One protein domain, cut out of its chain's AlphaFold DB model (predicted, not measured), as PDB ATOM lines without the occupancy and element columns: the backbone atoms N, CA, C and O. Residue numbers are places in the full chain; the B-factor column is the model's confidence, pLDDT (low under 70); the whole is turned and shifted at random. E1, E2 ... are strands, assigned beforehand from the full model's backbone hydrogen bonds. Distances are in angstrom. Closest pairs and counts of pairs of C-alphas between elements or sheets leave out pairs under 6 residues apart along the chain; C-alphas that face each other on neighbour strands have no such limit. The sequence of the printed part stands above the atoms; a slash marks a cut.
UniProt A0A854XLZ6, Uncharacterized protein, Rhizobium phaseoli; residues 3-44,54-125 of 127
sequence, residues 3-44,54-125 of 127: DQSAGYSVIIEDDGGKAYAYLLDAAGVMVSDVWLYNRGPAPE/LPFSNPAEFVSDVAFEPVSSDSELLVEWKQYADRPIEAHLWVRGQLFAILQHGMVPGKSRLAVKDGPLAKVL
ATOM      1  N   ASP A   3      -2.522 -17.787  11.253       76.19
ATOM      2  CA  ASP A   3      -3.879 -17.805  10.674       76.19
ATOM      3  C   ASP A   3      -4.887 -17.267  11.693       76.19
ATOM      4  O   ASP A   3      -4.665 -17.462  12.886       76.19
ATOM      5  N   GLN A   4      -5.936 -16.554  11.260       81.12
ATOM      6  CA  GLN A   4      -6.793 -15.757  12.152       81.12
ATOM      7  C   GLN A   4      -8.292 -16.003  11.951       81.12
ATOM      8  O   GLN A   4      -8.780 -16.037  10.824       81.12
ATOM      9  N   SER A   5      -9.053 -16.054  13.049       82.81
ATOM     10  CA  SER A   5     -10.523 -16.070  13.018       82.81
ATOM     11  C   SER A   5     -11.135 -15.533  14.308       82.81
ATOM     12  O   SER A   5     -10.690 -15.868  15.401       82.81
ATOM     13  N   ALA A   6     -12.171 -14.692  14.195       80.75
ATOM     14  CA  ALA A   6     -12.886 -14.096  15.334       80.75
ATOM     15  C   ALA A   6     -11.966 -13.441  16.394       80.75
ATOM     16  O   ALA A   6     -12.282 -13.427  17.584       80.75
ATOM     17  N   GLY A   7     -10.820 -12.908  15.955       89.44
ATOM     18  CA  GLY A   7      -9.794 -12.315  16.816       89.44
ATOM     19  C   GLY A   7      -8.768 -13.307  17.370       89.44
ATOM     20  O   GLY A   7      -7.768 -12.874  17.913       89.44
ATOM     21  N   TYR A   8      -8.953 -14.613  17.210       94.88
ATOM     22  CA  TYR A   8      -7.947 -15.604  17.574       94.88
ATOM     23  C   TYR A   8      -6.917 -15.784  16.469       94.88
ATOM     24  O   TYR A   8      -7.213 -15.537  15.299       94.88
ATOM     25  N   SER A   9      -5.729 -16.265  16.836       96.38
ATOM     26  CA  SER A   9      -4.728 -16.707  15.873       96.38
ATOM     27  C   SER A   9      -3.986 -17.962  16.313       96.38
ATOM     28  O   SER A   9      -3.815 -18.190  17.508       96.38
ATOM     29  N   VAL A  10      -3.539 -18.775  15.355       97.25
ATOM     30  CA  VAL A  10      -2.626 -19.897  15.622       97.25
ATOM     31  C   VAL A  10      -1.235 -19.549  15.125       97.25
ATOM     32  O   VAL A  10      -1.082 -19.174  13.964       97.25
ATOM     33  N   ILE A  11      -0.231 -19.721  15.981       96.69
ATOM     34  CA  ILE A  11       1.188 -19.665  15.621       96.69
ATOM     35  C   ILE A  11       1.760 -21.072  15.720       96.69
ATOM     36  O   ILE A  11       1.480 -21.789  16.676       96.69
ATOM     37  N   ILE A  12       2.567 -21.456  14.736       96.81
ATOM     38  CA  ILE A  12       3.319 -22.711  14.750       96.81
ATOM     39  C   ILE A  12       4.797 -22.357  14.749       96.81
ATOM     40  O   ILE A  12       5.260 -21.640  13.859       96.81
ATOM     41  N   GLU A  13       5.517 -22.859  15.743       95.62
ATOM     42  CA  GLU A  13       6.958 -22.692  15.876       95.62
ATOM     43  C   GLU A  13       7.636 -24.047  15.764       95.62
ATOM     44  O   GLU A  13       7.209 -25.017  16.386       95.62
ATOM     45  N   ASP A  14       8.704 -24.097  14.979       94.81
ATOM     46  CA  ASP A  14       9.581 -25.251  14.855       94.81
ATOM     47  C   ASP A  14      11.022 -24.753  14.955       94.81
ATOM     48  O   ASP A  14      11.487 -23.992  14.104       94.81
ATOM     49  N   ASP A  15      11.713 -25.136  16.025       91.94
ATOM     50  CA  ASP A  15      13.058 -24.645  16.335       91.94
ATOM     51  C   ASP A  15      14.178 -25.536  15.773       91.94
ATOM     52  O   ASP A  15      15.355 -25.342  16.078       91.94
ATOM     53  N   GLY A  16      13.829 -26.532  14.954       90.94
ATOM     54  CA  GLY A  16      14.773 -27.524  14.444       90.94
ATOM     55  C   GLY A  16      15.010 -28.709  15.389       90.94
ATOM     56  O   GLY A  16      15.558 -29.715  14.941       90.94
ATOM     57  N   GLY A  17      14.542 -28.644  16.639       92.31
ATOM     58  CA  GLY A  17      14.544 -29.736  17.617       92.31
ATOM     59  C   GLY A  17      13.144 -30.236  17.992       92.31
ATOM     60  O   GLY A  17      12.982 -31.411  18.316       92.31
ATOM     61  N   LYS A  18      12.119 -29.386  17.928       95.31
ATOM     62  CA  LYS A  18      10.703 -29.733  18.129       95.31
ATOM     63  C   LYS A  18       9.779 -28.666  17.560       95.31
ATOM     64  O   LYS A  18      10.201 -27.541  17.305       95.31
ATOM     65  N   ALA A  19       8.509 -29.028  17.420       97.62
ATOM     66  CA  ALA A  19       7.466 -28.119  16.986       97.62
ATOM     67  C   ALA A  19       6.307 -28.030  17.979       97.62
ATOM     68  O   ALA A  19       5.887 -29.034  18.562       97.62
ATOM     69  N   TYR A  20       5.770 -26.820  18.113       98.19
ATOM     70  CA  TYR A  20       4.611 -26.474  18.927       98.19
ATOM     71  C   TYR A  20       3.623 -25.634  18.125       98.19
ATOM     72  O   TYR A  20       4.006 -24.898  17.215       98.19
ATOM     73  N   ALA A  21       2.351 -25.721  18.501       98.12
ATOM     74  CA  ALA A  21       1.337 -24.757  18.108       98.12
ATOM     75  C   ALA A  21       0.823 -24.005  19.338       98.12
ATOM     76  O   ALA A  21       0.666 -24.589  20.410       98.12
ATOM     77  N   TYR A  22       0.518 -22.725  19.152       97.69
ATOM     78  CA  TYR A  22       0.002 -21.827  20.178       97.69
ATOM     79  C   TYR A  22      -1.252 -21.132  19.663       97.69
ATOM     80  O   TYR A  22      -1.263 -20.614  18.547       97.69
ATOM     81  N   LEU A  23      -2.296 -21.096  20.483       97.62
ATOM     82  CA  LEU A  23      -3.506 -20.323  20.229       97.62
ATOM     83  C   LEU A  23      -3.413 -19.010  21.000       97.62
ATOM     84  O   LEU A  23      -3.324 -19.017  22.229       97.62
ATOM     85  N   LEU A  24      -3.474 -17.899  20.278       97.25
ATOM     86  CA  LEU A  24      -3.535 -16.557  20.841       97.25
ATOM     87  C   LEU A  24      -4.953 -15.996  20.716       97.25
ATOM     88  O   LEU A  24      -5.624 -16.234  19.710       97.25
ATOM     89  N   ASP A  25      -5.399 -15.237  21.711       94.81
ATOM     90  CA  ASP A  25      -6.637 -14.461  21.637       94.81
ATOM     91  C   ASP A  25      -6.452 -13.108  20.915       94.81
ATOM     92  O   ASP A  25      -5.374 -12.784  20.413       94.81
ATOM     93  N   ALA A  26      -7.512 -12.291  20.888       91.88
ATOM     94  CA  ALA A  26      -7.510 -10.978  20.233       91.88
ATOM     95  C   ALA A  26      -6.545  -9.959  20.853       91.88
ATOM     96  O   ALA A  26      -6.193  -8.979  20.194       91.88
ATOM     97  N   ALA A  27      -6.118 -10.170  22.099       94.56
ATOM     98  CA  ALA A  27      -5.104  -9.357  22.757       94.56
ATOM     99  C   ALA A  27      -3.679  -9.885  22.509       94.56
ATOM    100  O   ALA A  27      -2.715  -9.274  22.970       94.56
ATOM    101  N   GLY A  28      -3.532 -10.999  21.782       94.44
ATOM    102  CA  GLY A  28      -2.256 -11.673  21.563       94.44
ATOM    103  C   GLY A  28      -1.797 -12.510  22.759       94.44
ATOM    104  O   GLY A  28      -0.626 -12.878  22.821       94.44
ATOM    105  N   VAL A  29      -2.681 -12.805  23.719       95.88
ATOM    106  CA  VAL A  29      -2.356 -13.630  24.889       95.88
ATOM    107  C   VAL A  29      -2.493 -15.102  24.525       95.88
ATOM    108  O   VAL A  29      -3.492 -15.510  23.934       95.88
ATOM    109  N   MET A  30      -1.504 -15.914  24.902       95.94
ATOM    110  CA  MET A  30      -1.563 -17.365  24.724       95.94
ATOM    111  C   MET A  30      -2.614 -17.982  25.649       95.94
ATOM    112  O   MET A  30      -2.525 -17.870  26.871       95.94
ATOM    113  N   VAL A  31      -3.593 -18.663  25.054       96.56
ATOM    114  CA  VAL A  31      -4.726 -19.295  25.752       96.56
ATOM    115  C   VAL A  31      -4.769 -20.819  25.586       96.56
ATOM    116  O   VAL A  31      -5.627 -21.474  26.181       96.56
ATOM    117  N   SER A  32      -3.873 -21.378  24.766       97.50
ATOM    118  CA  SER A  32      -3.628 -22.816  24.594       97.50
ATOM    119  C   SER A  32      -2.282 -23.042  23.906       97.50
ATOM    120  O   SER A  32      -1.865 -22.227  23.081       97.50
ATOM    121  N   ASP A  33      -1.628 -24.150  24.231       97.75
ATOM    122  CA  ASP A  33      -0.415 -24.643  23.592       97.75
ATOM    123  C   ASP A  33      -0.510 -26.155  23.360       97.75
ATOM    124  O   ASP A  33      -1.266 -26.867  24.024       97.75
ATOM    125  N   VAL A  34       0.221 -26.668  22.375       98.62
ATOM    126  CA  VAL A  34       0.308 -28.111  22.148       98.62
ATOM    127  C   VAL A  34       1.608 -28.484  21.449       98.62
ATOM    128  O   VAL A  34       2.004 -27.866  20.460       98.62
ATOM    129  N   TRP A  35       2.254 -29.536  21.946       98.38
ATOM    130  CA  TRP A  35       3.378 -30.170  21.267       98.38
ATOM    131  C   TRP A  35       2.910 -30.916  20.012       98.38
ATOM    132  O   TRP A  35       1.952 -31.693  20.049       98.38
ATOM    133  N   LEU A  36       3.607 -30.708  18.895       98.19
ATOM    134  CA  LEU A  36       3.299 -31.338  17.611       98.19
ATOM    135  C   LEU A  36       4.189 -32.556  17.357       98.19
ATOM    136  O   LEU A  36       3.676 -33.637  17.077       98.19
ATOM    137  N   TYR A  37       5.508 -32.378  17.436       97.81
ATOM    138  CA  TYR A  37       6.501 -33.431  17.213       97.81
ATOM    139  C   TYR A  37       7.881 -33.030  17.753       97.81
ATOM    140  O   TYR A  37       8.207 -31.848  17.856       97.81
ATOM    141  N   ASN A  38       8.725 -34.024  18.039       96.56
ATOM    142  CA  ASN A  38      10.166 -33.839  18.214       96.56
ATOM    143  C   ASN A  38      10.854 -34.029  16.855       96.56
ATOM    144  O   ASN A  38      10.455 -34.886  16.067       96.56
ATOM    145  N   ARG A  39      11.926 -33.283  16.593       92.12
ATOM    146  CA  ARG A  39      12.873 -33.562  15.512       92.12
ATOM    147  C   ARG A  39      14.028 -34.376  16.089       92.12
ATOM    148  O   ARG A  39      14.948 -33.838  16.697       92.12
ATOM    149  N   GLY A  40      13.956 -35.691  15.904       88.88
ATOM    150  CA  GLY A  40      14.936 -36.648  16.417       88.88
ATOM    151  C   GLY A  40      14.401 -37.506  17.567       88.88
ATOM    152  O   GLY A  40      13.196 -37.500  17.833       88.88
ATOM    153  N   PRO A  41      15.279 -38.281  18.227       91.00
ATOM    154  CA  PRO A  41      14.878 -39.195  19.289       91.00
ATOM    155  C   PRO A  41      14.205 -38.459  20.449       91.00
ATOM    156  O   PRO A  41      14.703 -37.435  20.920       91.00
ATOM    157  N   ALA A  42      13.083 -38.998  20.926       94.88
ATOM    158  CA  ALA A  42      12.450 -38.503  22.138       94.88
ATOM    159  C   ALA A  42      13.341 -38.814  23.355       94.88
ATOM    160  O   ALA A  42      13.852 -39.933  23.461       94.88
ATOM    161  N   PRO A  43      13.555 -37.854  24.273       94.81
ATOM    162  CA  PRO A  43      14.330 -38.115  25.479       94.81
ATOM    163  C   PRO A  43      13.577 -39.084  26.399       94.81
ATOM    164  O   PRO A  43      12.350 -39.114  26.406       94.81
ATOM    165  N   GLU A  44      14.290 -39.857  27.216       94.38
ATOM    166  CA  GLU A  44      13.638 -40.710  28.222       94.38
ATOM    167  C   GLU A  44      12.965 -39.874  29.318       94.38
ATOM    168  O   GLU A  44      11.880 -40.209  29.784       94.38
ATOM    169  N   LEU A  54      12.860 -24.110  27.591       88.75
ATOM    170  CA  LEU A  54      11.574 -23.964  26.907       88.75
ATOM    171  C   LEU A  54      11.755 -23.610  25.415       88.75
ATOM    172  O   LEU A  54      12.672 -22.860  25.077       88.75
ATOM    173  N   PRO A  55      10.856 -24.087  24.529       92.00
ATOM    174  CA  PRO A  55       9.875 -25.152  24.778       92.00
ATOM    175  C   PRO A  55      10.582 -26.503  24.991       92.00
ATOM    176  O   PRO A  55      11.742 -26.629  24.626       92.00
ATOM    177  N   PHE A  56       9.926 -27.522  25.555       94.69
ATOM    178  CA  PHE A  56      10.555 -28.825  25.847       94.69
ATOM    179  C   PHE A  56      10.364 -29.856  24.721       94.69
ATOM    180  O   PHE A  56       9.456 -29.744  23.908       94.69
ATOM    181  N   SER A  57      11.199 -30.898  24.669       95.62
ATOM    182  CA  SER A  57      10.880 -32.104  23.885       95.62
ATOM    183  C   SER A  57       9.946 -33.010  24.685       95.62
ATOM    184  O   SER A  57      10.096 -33.136  25.905       95.62
ATOM    185  N   ASN A  58       9.010 -33.677  24.008       96.88
ATOM    186  CA  ASN A  58       8.102 -34.615  24.665       96.88
ATOM    187  C   ASN A  58       8.814 -35.954  24.939       96.88
ATOM    188  O   ASN A  58       9.410 -36.491  24.000       96.88
ATOM    189  N   PRO A  59       8.817 -36.479  26.181       96.81
ATOM    190  CA  PRO A  59       9.497 -37.732  26.494       96.81
ATOM    191  C   PRO A  59       8.944 -38.941  25.739       96.81
ATOM    192  O   PRO A  59       7.761 -38.986  25.401       96.81
ATOM    193  N   ALA A  60       9.786 -39.955  25.540       96.69
ATOM    194  CA  ALA A  60       9.477 -41.151  24.756       96.69
ATOM    195  C   ALA A  60       8.191 -41.864  25.206       96.69
ATOM    196  O   ALA A  60       7.449 -42.368  24.375       96.69
ATOM    197  N   GLU A  61       7.868 -41.844  26.502       96.88
ATOM    198  CA  GLU A  61       6.648 -42.475  27.023       96.88
ATOM    199  C   GLU A  61       5.332 -41.829  26.537       96.88
ATOM    200  O   GLU A  61       4.267 -42.429  26.707       96.88
ATOM    201  N   PHE A  62       5.389 -40.609  25.991       97.38
ATOM    202  CA  PHE A  62       4.239 -39.846  25.492       97.38
ATOM    203  C   PHE A  62       4.214 -39.729  23.965       97.38
ATOM    204  O   PHE A  62       3.205 -39.285  23.417       97.38
ATOM    205  N   VAL A  63       5.292 -40.112  23.278       96.69
ATOM    206  CA  VAL A  63       5.470 -39.926  21.832       96.69
ATOM    207  C   VAL A  63       5.141 -41.213  21.081       96.69
ATOM    208  O   VAL A  63       5.504 -42.305  21.501       96.69
ATOM    209  N   SER A  64       4.446 -41.080  19.955       95.12
ATOM    210  CA  SER A  64       4.158 -42.185  19.042       95.12
ATOM    211  C   SER A  64       5.395 -42.656  18.276       95.12
ATOM    212  O   SER A  64       6.176 -41.837  17.798       95.12
ATOM    213  N   ASP A  65       5.502 -43.970  18.060       91.50
ATOM    214  CA  ASP A  65       6.523 -44.592  17.200       91.50
ATOM    215  C   ASP A  65       6.236 -44.421  15.697       91.50
ATOM    216  O   ASP A  65       6.991 -44.893  14.842       91.50
ATOM    217  N   VAL A  66       5.120 -43.776  15.339       90.31
ATOM    218  CA  VAL A  66       4.793 -43.478  13.943       90.31
ATOM    219  C   VAL A  66       5.871 -42.573  13.353       90.31
ATOM    220  O   VAL A  66       6.092 -41.457  13.818       90.31
ATOM    221  N   ALA A  67       6.492 -43.038  12.269       87.75
ATOM    222  CA  ALA A  67       7.405 -42.220  11.489       87.75
ATOM    223  C   ALA A  67       6.661 -40.991  10.946       87.75
ATOM    224  O   ALA A  67       5.728 -41.111  10.148       87.75
ATOM    225  N   PHE A  68       7.079 -39.808  11.389       93.94
ATOM    226  CA  PHE A  68       6.528 -38.535  10.956       93.94
ATOM    227  C   PHE A  68       7.643 -37.648  10.412       93.94
ATOM    228  O   PHE A  68       8.626 -37.368  11.097       93.94
ATOM    229  N   GLU A  69       7.478 -37.191   9.174       94.81
ATOM    230  CA  GLU A  69       8.379 -36.217   8.569       94.81
ATOM    231  C   GLU A  69       7.991 -34.800   9.016       94.81
ATOM    232  O   GLU A  69       6.829 -34.407   8.815       94.81
ATOM    233  N   PRO A  70       8.928 -34.028   9.606       95.38
ATOM    234  CA  PRO A  70       8.682 -32.650  10.013       95.38
ATOM    235  C   PRO A  70       8.144 -31.797   8.870       95.38
ATOM    236  O   PRO A  70       8.493 -31.999   7.707       95.38
ATOM    237  N   VAL A  71       7.314 -30.816   9.211       95.44
ATOM    238  CA  VAL A  71       6.770 -29.884   8.222       95.44
ATOM    239  C   VAL A  71       7.904 -29.042   7.641       95.44
ATOM    240  O   VAL A  71       8.758 -28.522   8.365       95.44
ATOM    241  N   SER A  72       7.920 -28.929   6.316       93.25
ATOM    242  CA  SER A  72       8.962 -28.230   5.561       93.25
ATOM    243  C   SER A  72       8.473 -26.918   4.947       93.25
ATOM    244  O   SER A  72       9.278 -26.047   4.620       93.25
ATOM    245  N   SER A  73       7.155 -26.761   4.802       93.75
ATOM    246  CA  SER A  73       6.521 -25.595   4.195       93.75
ATOM    247  C   SER A  73       5.168 -25.290   4.832       93.75
ATOM    248  O   SER A  73       4.392 -26.197   5.122       93.75
ATOM    249  N   ASP A  74       4.835 -24.000   4.925       92.38
ATOM    250  CA  ASP A  74       3.507 -23.531   5.343       92.38
ATOM    251  C   ASP A  74       2.372 -24.083   4.450       92.38
ATOM    252  O   ASP A  74       1.241 -24.201   4.903       92.38
ATOM    253  N   SER A  75       2.655 -24.483   3.203       95.19
ATOM    254  CA  SER A  75       1.652 -25.086   2.301       95.19
ATOM    255  C   SER A  75       1.160 -26.474   2.730       95.19
ATOM    256  O   SER A  75       0.130 -26.943   2.250       95.19
ATOM    257  N   GLU A  76       1.881 -27.140   3.634       97.06
ATOM    258  CA  GLU A  76       1.476 -28.423   4.213       97.06
ATOM    259  C   GLU A  76       0.486 -28.254   5.372       97.06
ATOM    260  O   GLU A  76      -0.042 -29.249   5.875       97.06
ATOM    261  N   LEU A  77       0.268 -27.015   5.811       96.69
ATOM    262  CA  LEU A  77      -0.506 -26.665   6.988       96.69
ATOM    263  C   LEU A  77      -1.837 -26.043   6.578       96.69
ATOM    264  O   LEU A  77      -1.923 -25.244   5.649       96.69
ATOM    265  N   LEU A  78      -2.881 -26.385   7.323       96.94
ATOM    266  CA  LEU A  78      -4.170 -25.713   7.252       96.94
ATOM    267  C   LEU A  78      -4.733 -25.601   8.664       96.94
ATOM    268  O   LEU A  78      -4.772 -26.589   9.395       96.94
ATOM    269  N   VAL A  79      -5.201 -24.413   9.033       97.25
ATOM    270  CA  VAL A  79      -6.000 -24.228  10.245       97.25
ATOM    271  C   VAL A  79      -7.459 -24.134   9.831       97.25
ATOM    272  O   VAL A  79      -7.842 -23.303   9.011       97.25
ATOM    273  N   GLU A  80      -8.278 -25.014  10.390       96.81
ATOM    274  CA  GLU A  80      -9.723 -24.958  10.257       96.81
ATOM    275  C   GLU A  80     -10.333 -24.526  11.590       96.81
ATOM    276  O   GLU A  80     -10.139 -25.165  12.624       96.81
ATOM    277  N   TRP A  81     -11.103 -23.443  11.573       96.38
ATOM    278  CA  TRP A  81     -11.754 -22.923  12.770       96.38
ATOM    279  C   TRP A  81     -13.138 -23.536  12.942       96.38
ATOM    280  O   TRP A  81     -13.989 -23.431  12.055       96.38
ATOM    281  N   LYS A  82     -13.394 -24.136  14.104       94.75
ATOM    282  CA  LYS A  82     -14.721 -24.629  14.477       94.75
ATOM    283  C   LYS A  82     -15.329 -23.718  15.529       94.75
ATOM    284  O   LYS A  82     -14.814 -23.583  16.639       94.75
ATOM    285  N   GLN A  83     -16.452 -23.107  15.169       90.81
ATOM    286  CA  GLN A  83     -17.250 -22.297  16.074       90.81
ATOM    287  C   GLN A  83     -18.540 -23.037  16.418       90.81
ATOM    288  O   GLN A  83     -19.276 -23.476  15.535       90.81
ATOM    289  N   TYR A  84     -18.813 -23.152  17.713       88.25
ATOM    290  CA  TYR A  84     -20.016 -23.777  18.250       88.25
ATOM    291  C   TYR A  84     -20.795 -22.742  19.064       88.25
ATOM    292  O   TYR A  84     -20.218 -21.777  19.561       88.25
ATOM    293  N   ALA A  85     -22.109 -22.928  19.199       88.44
ATOM    294  CA  ALA A  85     -22.949 -21.987  19.942       88.44
ATOM    295  C   ALA A  85     -22.673 -22.005  21.460       88.44
ATOM    296  O   ALA A  85     -22.886 -21.004  22.136       88.44
ATOM    297  N   ASP A  86     -22.211 -23.140  21.987       90.88
ATOM    298  CA  ASP A  86     -22.116 -23.456  23.414       90.88
ATOM    299  C   ASP A  86     -20.695 -23.820  23.878       90.88
ATOM    300  O   ASP A  86     -20.511 -24.244  25.019       90.88
ATOM    301  N   ARG A  87     -19.679 -23.671  23.017       87.50
ATOM    302  CA  ARG A  87     -18.291 -24.058  23.324       87.50
ATOM    303  C   ARG A  87     -17.299 -22.994  22.871       87.50
ATOM    304  O   ARG A  87     -17.576 -22.292  21.894       87.50
ATOM    305  N   PRO A  88     -16.129 -22.891  23.528       90.62
ATOM    306  CA  PRO A  88     -15.054 -22.048  23.033       90.62
ATOM    307  C   PRO A  88     -14.627 -22.470  21.622       90.62
ATOM    308  O   PRO A  88     -14.700 -23.649  21.267       90.62
ATOM    309  N   ILE A  89     -14.167 -21.495  20.838       91.44
ATOM    310  CA  ILE A  89     -13.642 -21.724  19.491       91.44
ATOM    311  C   ILE A  89     -12.507 -22.752  19.520       91.44
ATOM    312  O   ILE A  89     -11.641 -22.716  20.399       91.44
ATOM    313  N   GLU A  90     -12.522 -23.660  18.552       95.75
ATOM    314  CA  GLU A  90     -11.460 -24.640  18.354       95.75
ATOM    315  C   GLU A  90     -10.693 -24.317  17.074       95.75
ATOM    316  O   GLU A  90     -11.288 -24.023  16.034       95.75
ATOM    317  N   ALA A  91      -9.370 -24.417  17.148       97.56
ATOM    318  CA  ALA A  91      -8.495 -24.416  15.992       97.56
ATOM    319  C   ALA A  91      -8.066 -25.855  15.705       97.56
ATOM    320  O   ALA A  91      -7.369 -26.486  16.504       97.56
ATOM    321  N   HIS A  92      -8.513 -26.386  14.573       98.00
ATOM    322  CA  HIS A  92      -8.139 -27.706  14.084       98.00
ATOM    323  C   HIS A  92      -6.949 -27.530  13.149       98.00
ATOM    324  O   HIS A  92      -7.082 -26.967  12.064       98.00
ATOM    325  N   LEU A  93      -5.776 -27.980  13.583       98.19
ATOM    326  CA  LEU A  93      -4.566 -27.957  12.778       98.19
ATOM    327  C   LEU A  93      -4.479 -29.236  11.951       98.19
ATOM    328  O   LEU A  93      -4.402 -30.343  12.490       98.19
ATOM    329  N   TRP A  94      -4.433 -29.062  10.640       98.06
ATOM    330  CA  TRP A  94      -4.254 -30.117   9.663       98.06
ATOM    331  C   TRP A  94      -2.838 -30.064   9.097       98.06
ATOM    332  O   TRP A  94      -2.359 -29.002   8.702       98.06
ATOM    333  N   VAL A  95      -2.190 -31.226   9.021       97.44
ATOM    334  CA  VAL A  95      -0.886 -31.407   8.372       97.44
ATOM    335  C   VAL A  95      -1.067 -32.397   7.233       97.44
ATOM    336  O   VAL A  95      -1.512 -33.524   7.457       97.44
ATOM    337  N   ARG A  96      -0.754 -31.984   6.000       97.12
ATOM    338  CA  ARG A  96      -0.874 -32.813   4.785       97.12
ATOM    339  C   ARG A  96      -2.255 -33.482   4.658       97.12
ATOM    340  O   ARG A  96      -2.371 -34.655   4.311       97.12
ATOM    341  N   GLY A  97      -3.313 -32.730   4.973       96.38
ATOM    342  CA  GLY A  97      -4.705 -33.188   4.886       96.38
ATOM    343  C   GLY A  97      -5.167 -34.115   6.016       96.38
ATOM    344  O   GLY A  97      -6.272 -34.646   5.942       96.38
ATOM    345  N   GLN A  98      -4.368 -34.309   7.069       96.50
ATOM    346  CA  GLN A  98      -4.752 -35.089   8.248       96.50
ATOM    347  C   GLN A  98      -4.911 -34.189   9.466       96.50
ATOM    348  O   GLN A  98      -4.038 -33.365   9.734       96.50
ATOM    349  N   LEU A  99      -5.991 -34.384  10.230       97.94
ATOM    350  CA  LEU A  99      -6.158 -33.705  11.508       97.94
ATOM    351  C   LEU A  99      -5.011 -34.132  12.418       97.94
ATOM    352  O   LEU A  99      -4.798 -35.328  12.661       97.94
ATOM    353  N   PHE A 100      -4.245 -33.139  12.850       98.25
ATOM    354  CA  PHE A 100      -2.963 -33.340  13.496       98.25
ATOM    355  C   PHE A 100      -2.951 -32.800  14.919       98.25
ATOM    356  O   PHE A 100      -2.395 -33.444  15.804       98.25
ATOM    357  N   ALA A 101      -3.597 -31.661  15.163       98.50
ATOM    358  CA  ALA A 101      -3.767 -31.139  16.510       98.50
ATOM    359  C   ALA A 101      -5.074 -30.355  16.663       98.50
ATOM    360  O   ALA A 101      -5.634 -29.854  15.688       98.50
ATOM    361  N   ILE A 102      -5.546 -30.237  17.903       98.38
ATOM    362  CA  ILE A 102      -6.663 -29.365  18.276       98.38
ATOM    363  C   ILE A 102      -6.212 -28.460  19.418       98.38
ATOM    364  O   ILE A 102      -5.742 -28.948  20.451       98.38
ATOM    365  N   LEU A 103      -6.414 -27.157  19.238       98.19
ATOM    366  CA  LEU A 103      -6.278 -26.144  20.279       98.19
ATOM    367  C   LEU A 103      -7.641 -25.520  20.573       98.19
ATOM    368  O   LEU A 103      -8.465 -25.350  19.675       98.19
ATOM    369  N   GLN A 104      -7.872 -25.152  21.828       96.50
ATOM    370  CA  GLN A 104      -9.099 -24.494  22.273       96.50
ATOM    371  C   GLN A 104      -8.776 -23.585  23.453       96.50
ATOM    372  O   GLN A 104      -7.984 -23.957  24.317       96.50
ATOM    373  N   HIS A 105      -9.413 -22.416  23.529       93.56
ATOM    374  CA  HIS A 105      -9.266 -21.528  24.682       93.56
ATOM    375  C   HIS A 105      -9.548 -22.285  25.993       93.56
ATOM    376  O   HIS A 105     -10.621 -22.867  26.159       93.56
ATOM    377  N   GLY A 106      -8.597 -22.252  26.932       91.75
ATOM    378  CA  GLY A 106      -8.711 -22.921  28.235       91.75
ATOM    379  C   GLY A 106      -8.299 -24.398  28.229       91.75
ATOM    380  O   GLY A 106      -8.295 -25.033  29.283       91.75
ATOM    381  N   MET A 107      -7.915 -24.951  27.073       94.88
ATOM    382  CA  MET A 107      -7.329 -26.284  26.958       94.88
ATOM    383  C   MET A 107      -5.801 -26.174  26.951       94.88
ATOM    384  O   MET A 107      -5.206 -25.842  25.932       94.88
ATOM    385  N   VAL A 108      -5.164 -26.462  28.087       94.56
ATOM    386  CA  VAL A 108      -3.702 -26.386  28.247       94.56
ATOM    387  C   VAL A 108      -3.221 -27.676  28.936       94.56
ATOM    388  O   VAL A 108      -3.558 -27.878  30.108       94.56
ATOM    389  N   PRO A 109      -2.524 -28.597  28.244       97.44
ATOM    390  CA  PRO A 109      -2.201 -28.568  26.816       97.44
ATOM    391  C   PRO A 109      -3.390 -28.984  25.927       97.44
ATOM    392  O   PRO A 109      -4.351 -29.618  26.388       97.44
ATOM    393  N   GLY A 110      -3.290 -28.651  24.640       98.31
ATOM    394  CA  GLY A 110      -4.151 -29.120  23.554       98.31
ATOM    395  C   GLY A 110      -3.954 -30.603  23.218       98.31
ATOM    396  O   GLY A 110      -3.272 -31.342  23.930       98.31
ATOM    397  N   LYS A 111      -4.569 -31.060  22.121       98.62
ATOM    398  CA  LYS A 111      -4.508 -32.462  21.662       98.62
ATOM    399  C   LYS A 111      -3.595 -32.619  20.454       98.62
ATOM    400  O   LYS A 111      -3.674 -31.802  19.542       98.62
ATOM    401  N   SER A 112      -2.806 -33.689  20.408       98.50
ATOM    402  CA  SER A 112      -1.882 -33.993  19.308       98.50
ATOM    403  C   SER A 112      -2.035 -35.431  18.822       98.50
ATOM    404  O   SER A 112      -2.182 -36.360  19.615       98.50
ATOM    405  N   ARG A 113      -1.955 -35.624  17.504       97.88
ATOM    406  CA  ARG A 113      -1.991 -36.933  16.833       97.88
ATOM    407  C   ARG A 113      -0.815 -37.826  17.219       97.88
ATOM    408  O   ARG A 113      -0.945 -39.044  17.174       97.88
ATOM    409  N   LEU A 114       0.333 -37.238  17.557       97.75
ATOM    410  CA  LEU A 114       1.533 -37.996  17.922       97.75
ATOM    411  C   LEU A 114       1.652 -38.260  19.427       97.75
ATOM    412  O   LEU A 114       2.640 -38.859  19.847       97.75
ATOM    413  N   ALA A 115       0.670 -37.845  20.231       98.06
ATOM    414  CA  ALA A 115       0.600 -38.207  21.640       98.06
ATOM    415  C   ALA A 115      -0.060 -39.589  21.803       98.06
ATOM    416  O   ALA A 115      -1.173 -39.799  21.323       98.06
ATOM    417  N   VAL A 116       0.600 -40.527  22.492       97.38
ATOM    418  CA  VAL A 116       0.059 -41.888  22.735       97.38
ATOM    419  C   VAL A 116      -0.697 -42.031  24.056       97.38
ATOM    420  O   VAL A 116      -1.460 -42.977  24.236       97.38
ATOM    421  N   LYS A 117      -0.498 -41.092  24.981       96.56
ATOM    422  CA  LYS A 117      -1.258 -40.951  26.228       96.56
ATOM    423  C   LYS A 117      -1.245 -39.489  26.664       96.56
ATOM    424  O   LYS A 117      -0.373 -38.731  26.238       96.56
ATOM    425  N   ASP A 118      -2.184 -39.115  27.525       97.81
ATOM    426  CA  ASP A 118      -2.237 -37.758  28.060       97.81
ATOM    427  C   ASP A 118      -0.970 -37.444  28.856       97.81
ATOM    428  O   ASP A 118      -0.571 -38.190  29.755       97.81
ATOM    429  N   GLY A 119      -0.336 -36.332  28.500       95.56
ATOM    430  CA  GLY A 119       0.923 -35.899  29.073       95.56
ATOM    431  C   GLY A 119       0.972 -34.394  29.313       95.56
ATOM    432  O   GLY A 119       0.020 -33.668  29.016       95.56
ATOM    433  N   PRO A 120       2.100 -33.903  29.845       95.19
ATOM    434  CA  PRO A 120       2.257 -32.497  30.209       95.19
ATOM    435  C   PRO A 120       2.257 -31.544  29.005       95.19
ATOM    436  O   PRO A 120       1.978 -30.365  29.179       95.19
ATOM    437  N   LEU A 121       2.565 -32.037  27.799       97.25
ATOM    438  CA  LEU A 121       2.758 -31.209  26.599       97.25
ATOM    439  C   LEU A 121       1.688 -31.402  25.517       97.25
ATOM    440  O   LEU A 121       1.577 -30.589  24.601       97.25
ATOM    441  N   ALA A 122       0.927 -32.490  25.597       98.25
ATOM    442  CA  ALA A 122      -0.169 -32.796  24.693       98.25
ATOM    443  C   ALA A 122      -1.069 -33.871  25.307       98.25
ATOM    444  O   ALA A 122      -0.607 -34.775  26.006       98.25
ATOM    445  N   LYS A 123      -2.357 -33.785  24.994       98.44
ATOM    446  CA  LYS A 123      -3.341 -34.852  25.188       98.44
ATOM    447  C   LYS A 123      -3.476 -35.687  23.922       98.44
ATOM    448  O   LYS A 123      -3.143 -35.219  22.829       98.44
ATOM    449  N   VAL A 124      -4.008 -36.896  24.055       98.12
ATOM    450  CA  VAL A 124      -4.279 -37.752  22.895       98.12
ATOM    451  C   VAL A 124      -5.362 -37.121  22.022       98.12
ATOM    452  O   VAL A 124      -6.416 -36.690  22.501       98.12
ATOM    453  N   LEU A 125      -5.102 -37.065  20.717       97.50
ATOM    454  CA  LEU A 125      -6.129 -36.785  19.725       97.50
ATOM    455  C   LEU A 125      -6.852 -38.088  19.359       97.50
ATOM    456  O   LEU A 125      -6.311 -38.925  18.641       97.50
TER     457      LEU A 125
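Overview. This is residues 3 to 44 and 54 to 125 of the 127 residues of an uncharacterized protein of Rhizobium phaseoli (UniProt A0A854XLZ6). With little regular structure, 45 of 114 printed residues in named strands, this is a small sandwich: the sheet E1 E2 E3 E4 face to face with the sheet E5 E6 E7, strands crossed at 28 degrees. Residues 54 to 76 run round one end. Both sheets are meanders, each strand the antiparallel neighbour of the one before; the class is all strand. It is compact, radius of gyration of the C-alphas 13.4 A, spanning 40 by 28 by 24 A.

Along the chain. E1 is residues 3 to 5, from C-alpha 3 at (-3.879, -17.805, 10.674); E2 8 to 14, 20.2 A; E3 18 to 24; E4 30 to 38, 21.2 A. E5 is 77 to 82, E6 90 to 95, E7 98 to 104, ending at C-alpha 104 (-9.099, -24.494, 22.273).

Arrangement. Within hydrogen-bond range are N 11 and O 22 of hairpin E2 and E3, 2.9 A, and N 91 and O 103 of hairpin E6 and E7, 2.8 A. The closest C-alphas of E4 and E7 are Ser 32 and Leu 103, 6.1 A.

Size, cuts and confidence. Residues 45 to 53 are not printed; C-alphas 44 and 54 are 16.9 A apart. No printed residue is under pLDDT 70.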